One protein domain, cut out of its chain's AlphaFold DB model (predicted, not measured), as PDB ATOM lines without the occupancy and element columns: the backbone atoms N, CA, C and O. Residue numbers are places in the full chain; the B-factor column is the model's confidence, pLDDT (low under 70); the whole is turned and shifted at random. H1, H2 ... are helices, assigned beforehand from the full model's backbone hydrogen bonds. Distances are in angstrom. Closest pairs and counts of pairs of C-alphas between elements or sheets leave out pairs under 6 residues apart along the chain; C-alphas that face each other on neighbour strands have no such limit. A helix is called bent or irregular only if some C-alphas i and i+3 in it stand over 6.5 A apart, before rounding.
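What this domain is: This is residues 39 to 65 and 78 to 146 of the 146 residues of an uncharacterized protein of Camellia sinensis (UniProt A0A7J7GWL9). The shape is an open hook of helices, with one long helix crossing its longer arm: H4 and H5, following each other with a small change of direction, make the long arm, H2 and H3 make the other, folded back with an open gap to H4, and H1 crosses slantwise over the last part of H4. Contacts are few, and residues 78 to 99 and 101 to 108 stick out on the side of the hook's turn. The printed part has 96 residues with five named helices, in the order H1, H2, H3, H4, H5, and no named strand, and its class is all helix. It is only just extended, close to loose, with a radius of gyration of the C-alphas of 19.2 A, and elongated, spanning 61 by 34 by 25 A.

Where its parts are: Find C-alpha 39 at (235.166, 203.829, 209.553); from there H1, residues 39 to 65, runs 40.2 A to C-alpha 65 at (263.986, 230.226, 218.820). After the cut, look for H2 at residues 78 to 88, 15.4 A long, and then H3 at residues 91 to 100, 14.5 A long. H4 is residues 107 to 133 and covers 40.7 A, from C-alpha 107 at (241.139, 197.487, 184.887). H5, residues 135 to 144, covers 14.9 A and ends with C-alpha 144 at (272.548, 219.796, 227.071).

How they stand to each other: Begin with H1, which touches no helix but is near H4, with 14 pairs of C-alphas within 10 A and no pair within 8 A. H1 and H5 are apart, but only just: their closest C-alphas are 8.4 A apart. H1 is also apart from H2 and H3. Go on to H2 and H3, which meet only through their tight link of 2 residues. H2 is apart from H4 and H5, and H3 is apart from them too. H4 and H5 meet only through their tight link of 1 residue. Check the backbones: each O i to N i+4 pair is within hydrogen-bond range in H2 and H3, against 20 of 23 in H1, 22 of 23 in H4 and 5 of 6 in H5. H1 is neither bent nor irregular, but only just: C-alphas 41 and 44 are 6.2 A apart.

The domain as a whole: The two C-alphas farthest apart are those of Ala 105 and His 146, 62.6 A. Residues 66 to 77 are not printed, and C-alphas 65 and 78 are 24.6 A apart across this cut. Of the links that are printed whole, none is long, and that from H3 to H4, 6 residues, is short. The mean pLDDT of the printed part is 70.5, and you will find values under 70 at residues 39 to 65, 91, 99 to 107 and 131 to 146, the last being the chain's last residue.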
ATOM      1  N   ALA A  39     234.529 203.665 208.250       62.78
ATOM      2  CA  ALA A  39     235.166 203.829 209.553       62.78
ATOM      3  C   ALA A  39     236.640 204.244 209.405       62.78
ATOM      4  O   ALA A  39     237.063 205.231 209.999       62.78
ATOM      5  N   LEU A  40     237.389 203.590 208.508       64.50
ATOM      6  CA  LEU A  40     238.766 203.960 208.157       64.50
ATOM      7  C   LEU A  40     238.877 205.319 207.472       64.50
ATOM      8  O   LEU A  40     239.934 205.925 207.539       64.50
ATOM      9  N   LYS A  41     237.825 205.821 206.816       61.75
ATOM     10  CA  LYS A  41     237.799 207.197 206.293       61.75
ATOM     11  C   LYS A  41     237.552 208.243 207.382       61.75
ATOM     12  O   LYS A  41     237.924 209.396 207.191       61.75
ATOM     13  N   GLN A  42     236.956 207.867 208.513       67.00
ATOM     14  CA  GLN A  42     236.663 208.788 209.616       67.00
ATOM     15  C   GLN A  42     237.864 208.994 210.557       67.00
ATOM     16  O   GLN A  42     238.033 210.083 211.104       67.00
ATOM     17  N   THR A  43     238.743 207.999 210.694       65.88
ATOM     18  CA  THR A  43     239.957 208.064 211.527       65.88
ATOM     19  C   THR A  43     241.067 209.018 211.034       65.88
ATOM     20  O   THR A  43     241.616 209.747 211.865       65.88
ATOM     21  N   PRO A  44     241.414 209.104 209.731       64.44
ATOM     22  CA  PRO A  44     242.527 209.926 209.257       64.44
ATOM     23  C   PRO A  44     242.230 211.419 209.367       64.44
ATOM     24  O   PRO A  44     243.143 212.187 209.630       64.44
ATOM     25  N   ALA A  45     240.966 211.843 209.252       63.88
ATOM     26  CA  ALA A  45     240.595 213.251 209.402       63.88
ATOM     27  C   ALA A  45     240.842 213.769 210.831       63.88
ATOM     28  O   ALA A  45     241.331 214.881 211.013       63.88
ATOM     29  N   ARG A  46     240.568 212.947 211.855       66.38
ATOM     30  CA  ARG A  46     240.820 213.298 213.265       66.38
ATOM     31  C   ARG A  46     242.301 213.269 213.632       66.38
ATOM     32  O   ARG A  46     242.727 214.044 214.484       66.38
ATOM     33  N   LEU A  47     243.076 212.395 212.993       66.81
ATOM     34  CA  LEU A  47     244.530 212.362 213.146       66.81
ATOM     35  C   LEU A  47     245.186 213.552 212.443       66.81
ATOM     36  O   LEU A  47     246.026 214.212 213.044       66.81
ATOM     37  N   MET A  48     244.744 213.886 211.228       65.50
ATOM     38  CA  MET A  48     245.243 215.037 210.475       65.50
ATOM     39  C   MET A  48     244.988 216.348 211.223       65.50
ATOM     40  O   MET A  48     245.869 217.192 211.270       65.50
ATOM     41  N   ASP A  49     243.832 216.498 211.871       69.62
ATOM     42  CA  ASP A  49     243.500 217.673 212.685       69.62
ATOM     43  C   ASP A  49     244.476 217.859 213.864       69.62
ATOM     44  O   ASP A  49     245.010 218.949 214.079       69.62
ATOM     45  N   ARG A  50     244.817 216.769 214.568       66.69
ATOM     46  CA  ARG A  50     245.817 216.806 215.650       66.69
ATOM     47  C   ARG A  50     247.235 217.034 215.136       66.69
ATOM     48  O   ARG A  50     248.003 217.744 215.781       66.69
ATOM     49  N   VAL A  51     247.582 216.445 213.994       65.12
ATOM     50  CA  VAL A  51     248.910 216.569 213.380       65.12
ATOM     51  C   VAL A  51     249.121 217.975 212.825       65.12
ATOM     52  O   VAL A  51     250.141 218.585 213.124       65.12
ATOM     53  N   LEU A  52     248.153 218.525 212.090       63.66
ATOM     54  CA  LEU A  52     248.220 219.877 211.534       63.66
ATOM     55  C   LEU A  52     248.233 220.933 212.642       63.66
ATOM     56  O   LEU A  52     249.073 221.827 212.601       63.66
ATOM     57  N   THR A  53     247.387 220.791 213.670       64.69
ATOM     58  CA  THR A  53     247.359 221.726 214.810       64.69
ATOM     59  C   THR A  53     248.679 221.708 215.587       64.69
ATOM     60  O   THR A  53     249.227 222.761 215.903       64.69
ATOM     61  N   ARG A  54     249.246 220.522 215.858       61.00
ATOM     62  CA  ARG A  54     250.512 220.391 216.600       61.00
ATOM     63  C   ARG A  54     251.737 220.787 215.771       61.00
ATOM     64  O   ARG A  54     252.681 221.354 216.319       61.00
ATOM     65  N   SER A  55     251.739 220.483 214.471       61.06
ATOM     66  CA  SER A  55     252.842 220.806 213.560       61.06
ATOM     67  C   SER A  55     252.992 222.313 213.370       61.06
ATOM     68  O   SER A  55     254.120 222.796 213.386       61.06
ATOM     69  N   LEU A  56     251.880 223.047 213.252       63.09
ATOM     70  CA  LEU A  56     251.896 224.502 213.098       63.09
ATOM     71  C   LEU A  56     252.394 225.174 214.388       63.09
ATOM     72  O   LEU A  56     253.348 225.943 214.340       63.09
ATOM     73  N   ASP A  57     251.853 224.781 215.544       61.12
ATOM     74  CA  ASP A  57     252.222 225.338 216.854       61.12
ATOM     75  C   ASP A  57     253.696 225.076 217.237       61.12
ATOM     76  O   ASP A  57     254.430 225.989 217.615       61.12
ATOM     77  N   SER A  58     254.187 223.841 217.058       60.75
ATOM     78  CA  SER A  58     255.578 223.490 217.397       60.75
ATOM     79  C   SER A  58     256.601 224.092 216.423       60.75
ATOM     80  O   SER A  58     257.695 224.473 216.845       60.75
ATOM     81  N   ALA A  59     256.260 224.202 215.132       61.53
ATOM     82  CA  ALA A  59     257.131 224.823 214.136       61.53
ATOM     83  C   ALA A  59     257.260 226.339 214.349       61.53
ATOM     84  O   ALA A  59     258.348 226.883 214.167       61.53
ATOM     85  N   GLU A  60     256.195 227.021 214.775       59.00
ATOM     86  CA  GLU A  60     256.227 228.456 215.092       59.00
ATOM     87  C   GLU A  60     257.188 228.757 216.258       59.00
ATOM     88  O   GLU A  60     257.988 229.692 216.181       59.00
ATOM     89  N   LEU A  61     257.163 227.930 217.312       61.12
ATOM     90  CA  LEU A  61     258.024 228.090 218.491       61.12
ATOM     91  C   LEU A  61     259.510 227.843 218.180       61.12
ATOM     92  O   LEU A  61     260.371 228.586 218.654       61.12
ATOM     93  N   GLU A  62     259.832 226.838 217.359       58.75
ATOM     94  CA  GLU A  62     261.222 226.515 217.002       58.75
ATOM     95  C   GLU A  62     261.818 227.512 215.993       58.75
ATOM     96  O   GLU A  62     262.985 227.900 216.106       58.75
ATOM     97  N   VAL A  63     261.011 227.999 215.043       59.62
ATOM     98  CA  VAL A  63     261.417 229.048 214.095       59.62
ATOM     99  C   VAL A  63     261.729 230.350 214.834       59.62
ATOM    100  O   VAL A  63     262.736 230.989 214.532       59.62
ATOM    101  N   LYS A  64     260.933 230.710 215.849       58.44
ATOM    102  CA  LYS A  64     261.217 231.864 216.718       58.44
ATOM    103  C   LYS A  64     262.504 231.698 217.528       58.44
ATOM    104  O   LYS A  64     263.235 232.667 217.692       58.44
ATOM    105  N   ALA A  65     262.792 230.492 218.017       61.44
ATOM    106  CA  ALA A  65     263.986 230.226 218.820       61.44
ATOM    107  C   ALA A  65     265.287 230.228 217.995       61.44
ATOM    108  O   ALA A  65     266.344 230.564 218.524       61.44
ATOM    109  N   TRP A  78     249.540 227.683 200.726       81.94
ATOM    110  CA  TRP A  78     249.228 227.373 199.332       81.94
ATOM    111  C   TRP A  78     250.454 227.236 198.425       81.94
ATOM    112  O   TRP A  78     250.511 226.310 197.622       81.94
ATOM    113  N   ASP A  79     251.434 228.125 198.565       85.94
ATOM    114  CA  ASP A  79     252.656 228.107 197.758       85.94
ATOM    115  C   ASP A  79     253.514 226.880 198.105       85.94
ATOM    116  O   ASP A  79     254.017 226.184 197.227       85.94
ATOM    117  N   LEU A  80     253.560 226.511 199.389       82.50
ATOM    118  CA  LEU A  80     254.232 225.291 199.838       82.50
ATOM    119  C   LEU A  80     253.571 224.018 199.279       82.50
ATOM    120  O   LEU A  80     254.266 223.105 198.827       82.50
ATOM    121  N   MET A  81     252.236 223.960 199.276       86.12
ATOM    122  CA  MET A  81     251.488 222.844 198.687       86.12
ATOM    123  C   MET A  81     251.729 222.734 197.178       86.12
ATOM    124  O   MET A  81     251.920 221.632 196.660       86.12
ATOM    125  N   TRP A  82     251.756 223.868 196.472       87.81
ATOM    126  CA  TRP A  82     252.004 223.899 195.031       87.81
ATOM    127  C   TRP A  82     253.445 223.521 194.683       87.81
ATOM    128  O   TRP A  82     253.669 222.759 193.745       87.81
ATOM    129  N   PHE A  83     254.418 223.970 195.478       86.19
ATOM    130  CA  PHE A  83     255.818 223.576 195.352       86.19
ATOM    131  C   PHE A  83     256.007 222.063 195.552       86.19
ATOM    132  O   PHE A  83     256.675 221.408 194.750       86.19
ATOM    133  N   GLY A  84     255.357 221.478 196.565       82.94
ATOM    134  CA  GLY A  84     255.374 220.031 196.801       82.94
ATOM    135  C   GLY A  84     254.736 219.229 195.660       82.94
ATOM    136  O   GLY A  84     255.302 218.231 195.209       82.94
ATOM    137  N   MET A  85     253.593 219.690 195.137       84.50
ATOM    138  CA  MET A  85     252.965 219.085 193.957       84.50
ATOM    139  C   MET A  85     253.834 219.215 192.705       84.50
ATOM    140  O   MET A  85     253.958 218.243 191.966       84.50
ATOM    141  N   GLY A  86     254.475 220.364 192.483       85.69
ATOM    142  CA  GLY A  86     255.384 220.581 191.355       85.69
ATOM    143  C   GLY A  86     256.600 219.653 191.387       85.69
ATOM    144  O   GLY A  86     256.992 219.120 190.351       85.69
ATOM    145  N   ALA A  87     257.153 219.390 192.576       83.50
ATOM    146  CA  ALA A  87     258.251 218.441 192.754       83.50
ATOM    147  C   ALA A  87     257.824 216.980 192.499       83.50
ATOM    148  O   ALA A  87     258.561 216.225 191.869       83.50
ATOM    149  N   MET A  88     256.625 216.587 192.947       82.44
ATOM    150  CA  MET A  88     256.060 215.243 192.737       82.44
ATOM    151  C   MET A  88     255.664 214.982 191.276       82.44
ATOM    152  O   MET A  88     255.937 213.913 190.733       82.44
ATOM    153  N   MET A  89     255.031 215.962 190.627       85.25
ATOM    154  CA  MET A  89     254.497 215.864 189.262       85.25
ATOM    155  C   MET A  89     255.548 216.069 188.163       85.25
ATOM    156  O   MET A  89     255.175 216.121 186.999       85.25
ATOM    157  N   GLY A  90     256.837 216.203 188.497       78.56
ATOM    158  CA  GLY A  90     257.919 216.447 187.536       78.56
ATOM    159  C   GLY A  90     258.152 215.306 186.527       78.56
ATOM    160  O   GLY A  90     257.230 214.711 185.974       78.56
ATOM    161  N   ALA A  91     259.414 214.954 186.267       69.88
ATOM    162  CA  ALA A  91     259.761 213.959 185.237       69.88
ATOM    163  C   ALA A  91     259.057 212.590 185.409       69.88
ATOM    164  O   ALA A  91     258.834 211.884 184.426       69.88
ATOM    165  N   GLY A  92     258.665 212.230 186.637       71.75
ATOM    166  CA  GLY A  92     258.026 210.953 186.960       71.75
ATOM    167  C   GLY A  92     256.668 210.737 186.288       71.75
ATOM    168  O   GLY A  92     256.450 209.666 185.720       71.75
ATOM    169  N   ILE A  93     255.776 211.738 186.285       78.31
ATOM    170  CA  ILE A  93     254.443 211.586 185.676       78.31
ATOM    171  C   ILE A  93     254.566 211.428 184.158       78.31
ATOM    172  O   ILE A  93     253.877 210.607 183.563       78.31
ATOM    173  N   PHE A  94     255.497 212.149 183.528       73.12
ATOM    174  CA  PHE A  94     255.685 212.117 182.079       73.12
ATOM    175  C   PHE A  94     256.264 210.773 181.609       73.12
ATOM    176  O   PHE A  94     255.820 210.221 180.602       73.12
ATOM    177  N   VAL A  95     257.197 210.195 182.375       74.06
ATOM    178  CA  VAL A  95     257.774 208.867 182.097       74.06
ATOM    179  C   VAL A  95     256.755 207.753 182.330       74.06
ATOM    180  O   VAL A  95     256.640 206.845 181.505       74.06
ATOM    181  N   LEU A  96     255.980 207.829 183.416       73.81
ATOM    182  CA  LEU A  96     254.982 206.811 183.730       73.81
ATOM    183  C   LEU A  96     253.826 206.833 182.728       73.81
ATOM    184  O   LEU A  96     253.427 205.788 182.230       73.81
ATOM    185  N   THR A  97     253.367 208.021 182.326       72.94
ATOM    186  CA  THR A  97     252.343 208.159 181.280       72.94
ATOM    187  C   THR A  97     252.838 207.609 179.937       72.94
ATOM    188  O   THR A  97     252.070 206.971 179.223       72.94
ATOM    189  N   GLY A  98     254.124 207.781 179.599       71.56
ATOM    190  CA  GLY A  98     254.718 207.223 178.377       71.56
ATOM    191  C   GLY A  98     254.823 205.691 178.364       71.56
ATOM    192  O   GLY A  98     254.669 205.075 177.308       71.56
ATOM    193  N   LEU A  99     255.057 205.068 179.524       67.50
ATOM    194  CA  LEU A  99     255.087 203.608 179.674       67.50
ATOM    195  C   LEU A  99     253.677 203.009 179.669       67.50
ATOM    196  O   LEU A  99     253.432 202.028 178.969       67.50
ATOM    197  N   GLU A 100     252.746 203.636 180.385       65.38
ATOM    198  CA  GLU A 100     251.377 203.149 180.551       65.38
ATOM    199  C   GLU A 100     250.520 203.366 179.291       65.38
ATOM    200  O   GLU A 100     249.702 202.513 178.948       65.38
ATOM    201  N   ALA A 101     250.754 204.442 178.523       62.88
ATOM    202  CA  ALA A 101     250.067 204.693 177.249       62.88
ATOM    203  C   ALA A 101     250.310 203.594 176.200       62.88
ATOM    204  O   ALA A 101     249.511 203.424 175.280       62.88
ATOM    205  N   LYS A 102     251.412 202.846 176.324       63.12
ATOM    206  CA  LYS A 102     251.784 201.792 175.376       63.12
ATOM    207  C   LYS A 102     251.215 200.417 175.750       63.12
ATOM    208  O   LYS A 102     251.184 199.534 174.897       63.12
ATOM    209  N   THR A 103     250.798 200.213 177.001       63.88
ATOM    210  CA  THR A 103     250.525 198.871 177.552       63.88
ATOM    211  C   THR A 103     249.199 198.740 178.306       63.88
ATOM    212  O   THR A 103     248.726 197.614 178.462       63.88
ATOM    213  N   VAL A 104     248.567 199.828 178.765       59.69
ATOM    214  CA  VAL A 104     247.547 199.739 179.823       59.69
ATOM    215  C   VAL A 104     246.171 200.232 179.382       59.69
ATOM    216  O   VAL A 104     245.792 201.383 179.561       59.69
ATOM    217  N   ALA A 105     245.368 199.296 178.878       56.19
ATOM    218  CA  ALA A 105     243.910 199.411 178.791       56.19
ATOM    219  C   ALA A 105     243.238 198.287 179.606       56.19
ATOM    220  O   ALA A 105     242.311 197.627 179.144       56.19
ATOM    221  N   GLY A 106     243.760 198.006 180.807       65.44
ATOM    222  CA  GLY A 106     243.272 196.938 181.682       65.44
ATOM    223  C   GLY A 106     242.821 197.459 183.055       65.44
ATOM    224  O   GLY A 106     243.584 198.175 183.702       65.44
ATOM    225  N   PRO A 107     241.644 197.051 183.575       66.19
ATOM    226  CA  PRO A 107     241.139 197.487 184.887       66.19
ATOM    227  C   PRO A 107     241.982 196.997 186.082       66.19
ATOM    228  O   PRO A 107     241.791 197.453 187.209       66.19
ATOM    229  N   ALA A 108     242.932 196.084 185.856       73.88
ATOM    230  CA  ALA A 108     243.802 195.530 186.892       73.88
ATOM    231  C   ALA A 108     244.806 196.550 187.463       73.88
ATOM    232  O   ALA A 108     245.115 196.493 188.652       73.88
ATOM    233  N   VAL A 109     245.279 197.507 186.657       74.44
ATOM    234  CA  VAL A 109     246.279 198.500 187.099       74.44
ATOM    235  C   VAL A 109     245.690 199.475 188.111       74.44
ATOM    236  O   VAL A 109     246.323 199.784 189.121       74.44
ATOM    237  N   VAL A 110     244.435 199.878 187.900       79.25
ATOM    238  CA  VAL A 110     243.684 200.711 188.850       79.25
ATOM    239  C   VAL A 110     243.604 200.021 190.212       79.25
ATOM    240  O   VAL A 110     243.796 200.658 191.246       79.25
ATOM    241  N   LEU A 111     243.390 198.702 190.224       78.69
ATOM    242  CA  LEU A 111     243.298 197.928 191.459       78.69
ATOM    243  C   LEU A 111     244.636 197.891 192.222       78.69
ATOM    244  O   LEU A 111     244.648 198.091 193.436       78.69
ATOM    245  N   SER A 112     245.760 197.709 191.524       81.88
ATOM    246  CA  SER A 112     247.104 197.762 192.123       81.88
ATOM    247  C   SER A 112     247.437 199.143 192.689       81.88
ATOM    248  O   SER A 112     247.989 199.243 193.785       81.88
ATOM    249  N   TYR A 113     247.052 200.212 191.987       80.25
ATOM    250  CA  TYR A 113     247.247 201.585 192.453       80.25
ATOM    251  C   TYR A 113     246.479 201.880 193.741       80.25
ATOM    252  O   TYR A 113     247.020 202.495 194.658       80.25
ATOM    253  N   VAL A 114     245.237 201.401 193.843       83.44
ATOM    254  CA  VAL A 114     244.423 201.550 195.057       83.44
ATOM    255  C   VAL A 114     245.084 200.846 196.244       83.44
ATOM    256  O   VAL A 114     245.199 201.434 197.318       83.44
ATOM    257  N   ILE A 115     245.567 199.615 196.054       84.12
ATOM    258  CA  ILE A 115     246.234 198.847 197.118       84.12
ATOM    259  C   ILE A 115     247.562 199.511 197.522       84.12
ATOM    260  O   ILE A 115     247.849 199.639 198.713       84.12
ATOM    261  N   SER A 116     248.344 199.994 196.552       85.19
ATOM    262  CA  SER A 116     249.575 200.752 196.805       85.19
ATOM    263  C   SER A 116     249.301 202.040 197.588       85.19
ATOM    264  O   SER A 116     249.993 202.318 198.566       85.19
ATOM    265  N   GLY A 117     248.239 202.775 197.241       82.44
ATOM    266  CA  GLY A 117     247.816 203.974 197.962       82.44
ATOM    267  C   GLY A 117     247.434 203.695 199.417       82.44
ATOM    268  O   GLY A 117     247.837 204.437 200.309       82.44
ATOM    269  N   ILE A 118     246.721 202.596 199.686       83.75
ATOM    270  CA  ILE A 118     246.377 202.191 201.060       83.75
ATOM    271  C   ILE A 118     247.642 201.846 201.861       83.75
ATOM    272  O   ILE A 118     247.774 202.271 203.009       83.75
ATOM    273  N   SER A 119     248.594 201.132 201.255       87.75
ATOM    274  CA  SER A 119     249.884 200.817 201.884       87.75
ATOM    275  C   SER A 119     250.699 202.080 202.194       87.75
ATOM    276  O   SER A 119     251.206 202.244 203.306       87.75
ATOM    277  N   ALA A 120     250.758 203.023 201.249       85.44
ATOM    278  CA  ALA A 120     251.438 204.300 201.435       85.44
ATOM    279  C   ALA A 120     250.810 205.123 202.572       85.44
ATOM    280  O   ALA A 120     251.536 205.668 203.399       85.44
ATOM    281  N   LEU A 121     249.476 205.160 202.673       80.56
ATOM    282  CA  LEU A 121     248.779 205.839 203.770       80.56
ATOM    283  C   LEU A 121     249.112 205.232 205.137       80.56
ATOM    284  O   LEU A 121     249.361 205.975 206.083       80.56
ATOM    285  N   LEU A 122     249.160 203.900 205.246       82.12
ATOM    286  CA  LEU A 122     249.570 203.227 206.482       82.12
ATOM    287  C   LEU A 122     251.024 203.555 206.844       82.12
ATOM    288  O   LEU A 122     251.310 203.879 207.994       82.12
ATOM    289  N   SER A 123     251.925 203.542 205.859       87.50
ATOM    290  CA  SER A 123     253.334 203.900 206.056       87.50
ATOM    291  C   SER A 123     253.499 205.346 206.532       87.50
ATOM    292  O   SER A 123     254.243 205.598 207.480       87.50
ATOM    293  N   VAL A 124     252.751 206.284 205.944       81.81
ATOM    294  CA  VAL A 124     252.735 207.688 206.373       81.81
ATOM    295  C   VAL A 124     252.185 207.812 207.791       81.81
ATOM    296  O   VAL A 124     252.802 208.500 208.595       81.81
ATOM    297  N   CYS A 125     251.093 207.129 208.145       76.94
ATOM    298  CA  CYS A 125     250.571 207.138 209.516       76.94
ATOM    299  C   CYS A 125     251.630 206.690 210.532       76.94
ATOM    300  O   CYS A 125     251.863 207.400 211.508       76.94
ATOM    301  N   CYS A 126     252.330 205.583 210.268       78.31
ATOM    302  CA  CYS A 126     253.422 205.126 211.127       78.31
ATOM    303  C   CYS A 126     254.566 206.146 211.191       78.31
ATOM    304  O   CYS A 126     255.057 206.456 212.272       78.31
ATOM    305  N   TYR A 127     254.972 206.722 210.057       79.88
ATOM    306  CA  TYR A 127     256.021 207.746 210.031       79.88
ATOM    307  C   TYR A 127     255.630 208.997 210.825       79.88
ATOM    308  O   TYR A 127     256.457 209.600 211.506       79.88
ATOM    309  N   THR A 128     254.353 209.369 210.771       76.19
ATOM    310  CA  THR A 128     253.820 210.531 211.481       76.19
ATOM    311  C   THR A 128     253.782 210.281 212.988       76.19
ATOM    312  O   THR A 128     254.101 211.184 213.753       76.19
ATOM    313  N   GLU A 129     253.453 209.062 213.424       73.88
ATOM    314  CA  GLU A 129     253.489 208.674 214.839       73.88
ATOM    315  C   GLU A 129     254.907 208.789 215.414       73.88
ATOM    316  O   GLU A 129     255.108 209.479 216.412       73.88
ATOM    317  N   PHE A 130     255.916 208.267 214.708       72.38
ATOM    318  CA  PHE A 130     257.318 208.455 215.095       72.38
ATOM    319  C   PHE A 130     257.754 209.927 215.045       72.38
ATOM    320  O   PHE A 130     258.432 210.405 215.952       72.38
ATOM    321  N   ALA A 131     257.340 210.694 214.033       68.38
ATOM    322  CA  ALA A 131     257.661 212.121 213.936       68.38
ATOM    323  C   ALA A 131     257.108 212.942 215.117       68.38
ATOM    324  O   ALA A 131     257.697 213.951 215.509       68.38
ATOM    325  N   VAL A 132     256.002 212.494 215.713       64.75
ATOM    326  CA  VAL A 132     255.372 213.104 216.889       64.75
ATOM    327  C   VAL A 132     256.113 212.783 218.198       64.75
ATOM    328  O   VAL A 132     255.985 213.551 219.161       64.75
ATOM    329  N   GLU A 133     256.923 211.722 218.238       64.00
ATOM    330  CA  GLU A 133     257.791 211.348 219.371       64.00
ATOM    331  C   GLU A 133     259.158 212.059 219.350       64.00
ATOM    332  O   GLU A 133     259.720 212.390 220.398       64.00
ATOM    333  N   ILE A 134     259.638 212.449 218.166       60.91
ATOM    334  CA  ILE A 134     260.913 213.163 217.974       60.91
ATOM    335  C   ILE A 134     261.005 214.593 218.596       60.91
ATOM    336  O   ILE A 134     262.126 214.995 218.932       60.91
ATOM    337  N   PRO A 135     259.940 215.387 218.880       59.16
ATOM    338  CA  PRO A 135     260.096 216.749 219.412       59.16
ATOM    339  C   PRO A 135     260.561 216.803 220.879       59.16
ATOM    340  O   PRO A 135     260.750 217.897 221.422       59.16
ATOM    341  N   VAL A 136     260.719 215.654 221.543       55.28
ATOM    342  CA  VAL A 136     261.257 215.553 222.911       55.28
ATOM    343  C   VAL A 136     262.792 215.511 222.897       55.28
ATOM    344  O   VAL A 136     263.429 216.187 223.705       55.28
ATOM    345  N   ALA A 137     263.401 214.815 221.930       54.19
ATOM    346  CA  ALA A 137     264.859 214.701 221.806       54.19
ATOM    347  C   ALA A 137     265.529 216.041 221.447       54.19
ATOM    348  O   ALA A 137     266.604 216.370 221.950       54.19
ATOM    349  N   VAL A 138     264.856 216.859 220.631       57.66
ATOM    350  CA  VAL A 138     265.346 218.185 220.216       57.66
ATOM    351  C   VAL A 138     265.422 219.165 221.397       57.66
ATOM    352  O   VAL A 138     266.377 219.941 221.503       57.66
ATOM    353  N   LYS A 139     264.461 219.101 222.332       60.31
ATOM    354  CA  LYS A 139     264.470 219.944 223.541       60.31
ATOM    355  C   LYS A 139     265.619 219.580 224.483       60.31
ATOM    356  O   LYS A 139     266.282 220.479 224.992       60.31
ATOM    357  N   LEU A 140     265.892 218.285 224.669       63.78
ATOM    358  CA  LEU A 140     266.980 217.819 225.536       63.78
ATOM    359  C   LEU A 140     268.365 218.202 224.992       63.78
ATOM    360  O   LEU A 140     269.219 218.640 225.755       63.78
ATOM    361  N   PHE A 141     268.582 218.092 223.676       60.94
ATOM    362  CA  PHE A 141     269.857 218.467 223.052       60.94
ATOM    363  C   PHE A 141     270.141 219.972 223.158       60.94
ATOM    364  O   PHE A 141     271.288 220.382 223.318       60.94
ATOM    365  N   THR A 142     269.095 220.800 223.113       61.53
ATOM    366  CA  THR A 142     269.223 222.254 223.280       61.53
ATOM    367  C   THR A 142     269.578 222.630 224.723       61.53
ATOM    368  O   THR A 142     270.383 223.531 224.923       61.53
ATOM    369  N   PHE A 143     269.053 221.902 225.718       60.97
ATOM    370  CA  PHE A 143     269.428 222.065 227.130       60.97
ATOM    371  C   PHE A 143     270.820 221.513 227.456       60.97
ATOM    372  O   PHE A 143     271.516 222.095 228.269       60.97
ATOM    373  N   ALA A 144     271.239 220.410 226.828       67.81
ATOM    374  CA  ALA A 144     272.548 219.796 227.071       67.81
ATOM    375  C   ALA A 144     273.716 220.555 226.415       67.81
ATOM    376  O   ALA A 144     274.873 220.332 226.762       67.81
ATOM    377  N   LYS A 145     273.426 221.413 225.428       56.44
ATOM    378  CA  LYS A 145     274.412 222.297 224.788       56.44
ATOM    379  C   LYS A 145     274.568 223.640 225.527       56.44
ATOM    380  O   LYS A 145     275.391 224.450 225.100       56.44
ATOM    381  N   HIS A 146     273.774 223.878 226.571       44.97
ATOM    382  CA  HIS A 146     273.825 225.051 227.442       44.97
ATOM    383  C   HIS A 146     274.376 224.658 228.819       44.97
ATOM    384  O   HIS A 146     274.957 225.549 229.481       44.97
TER     385      HIS A 146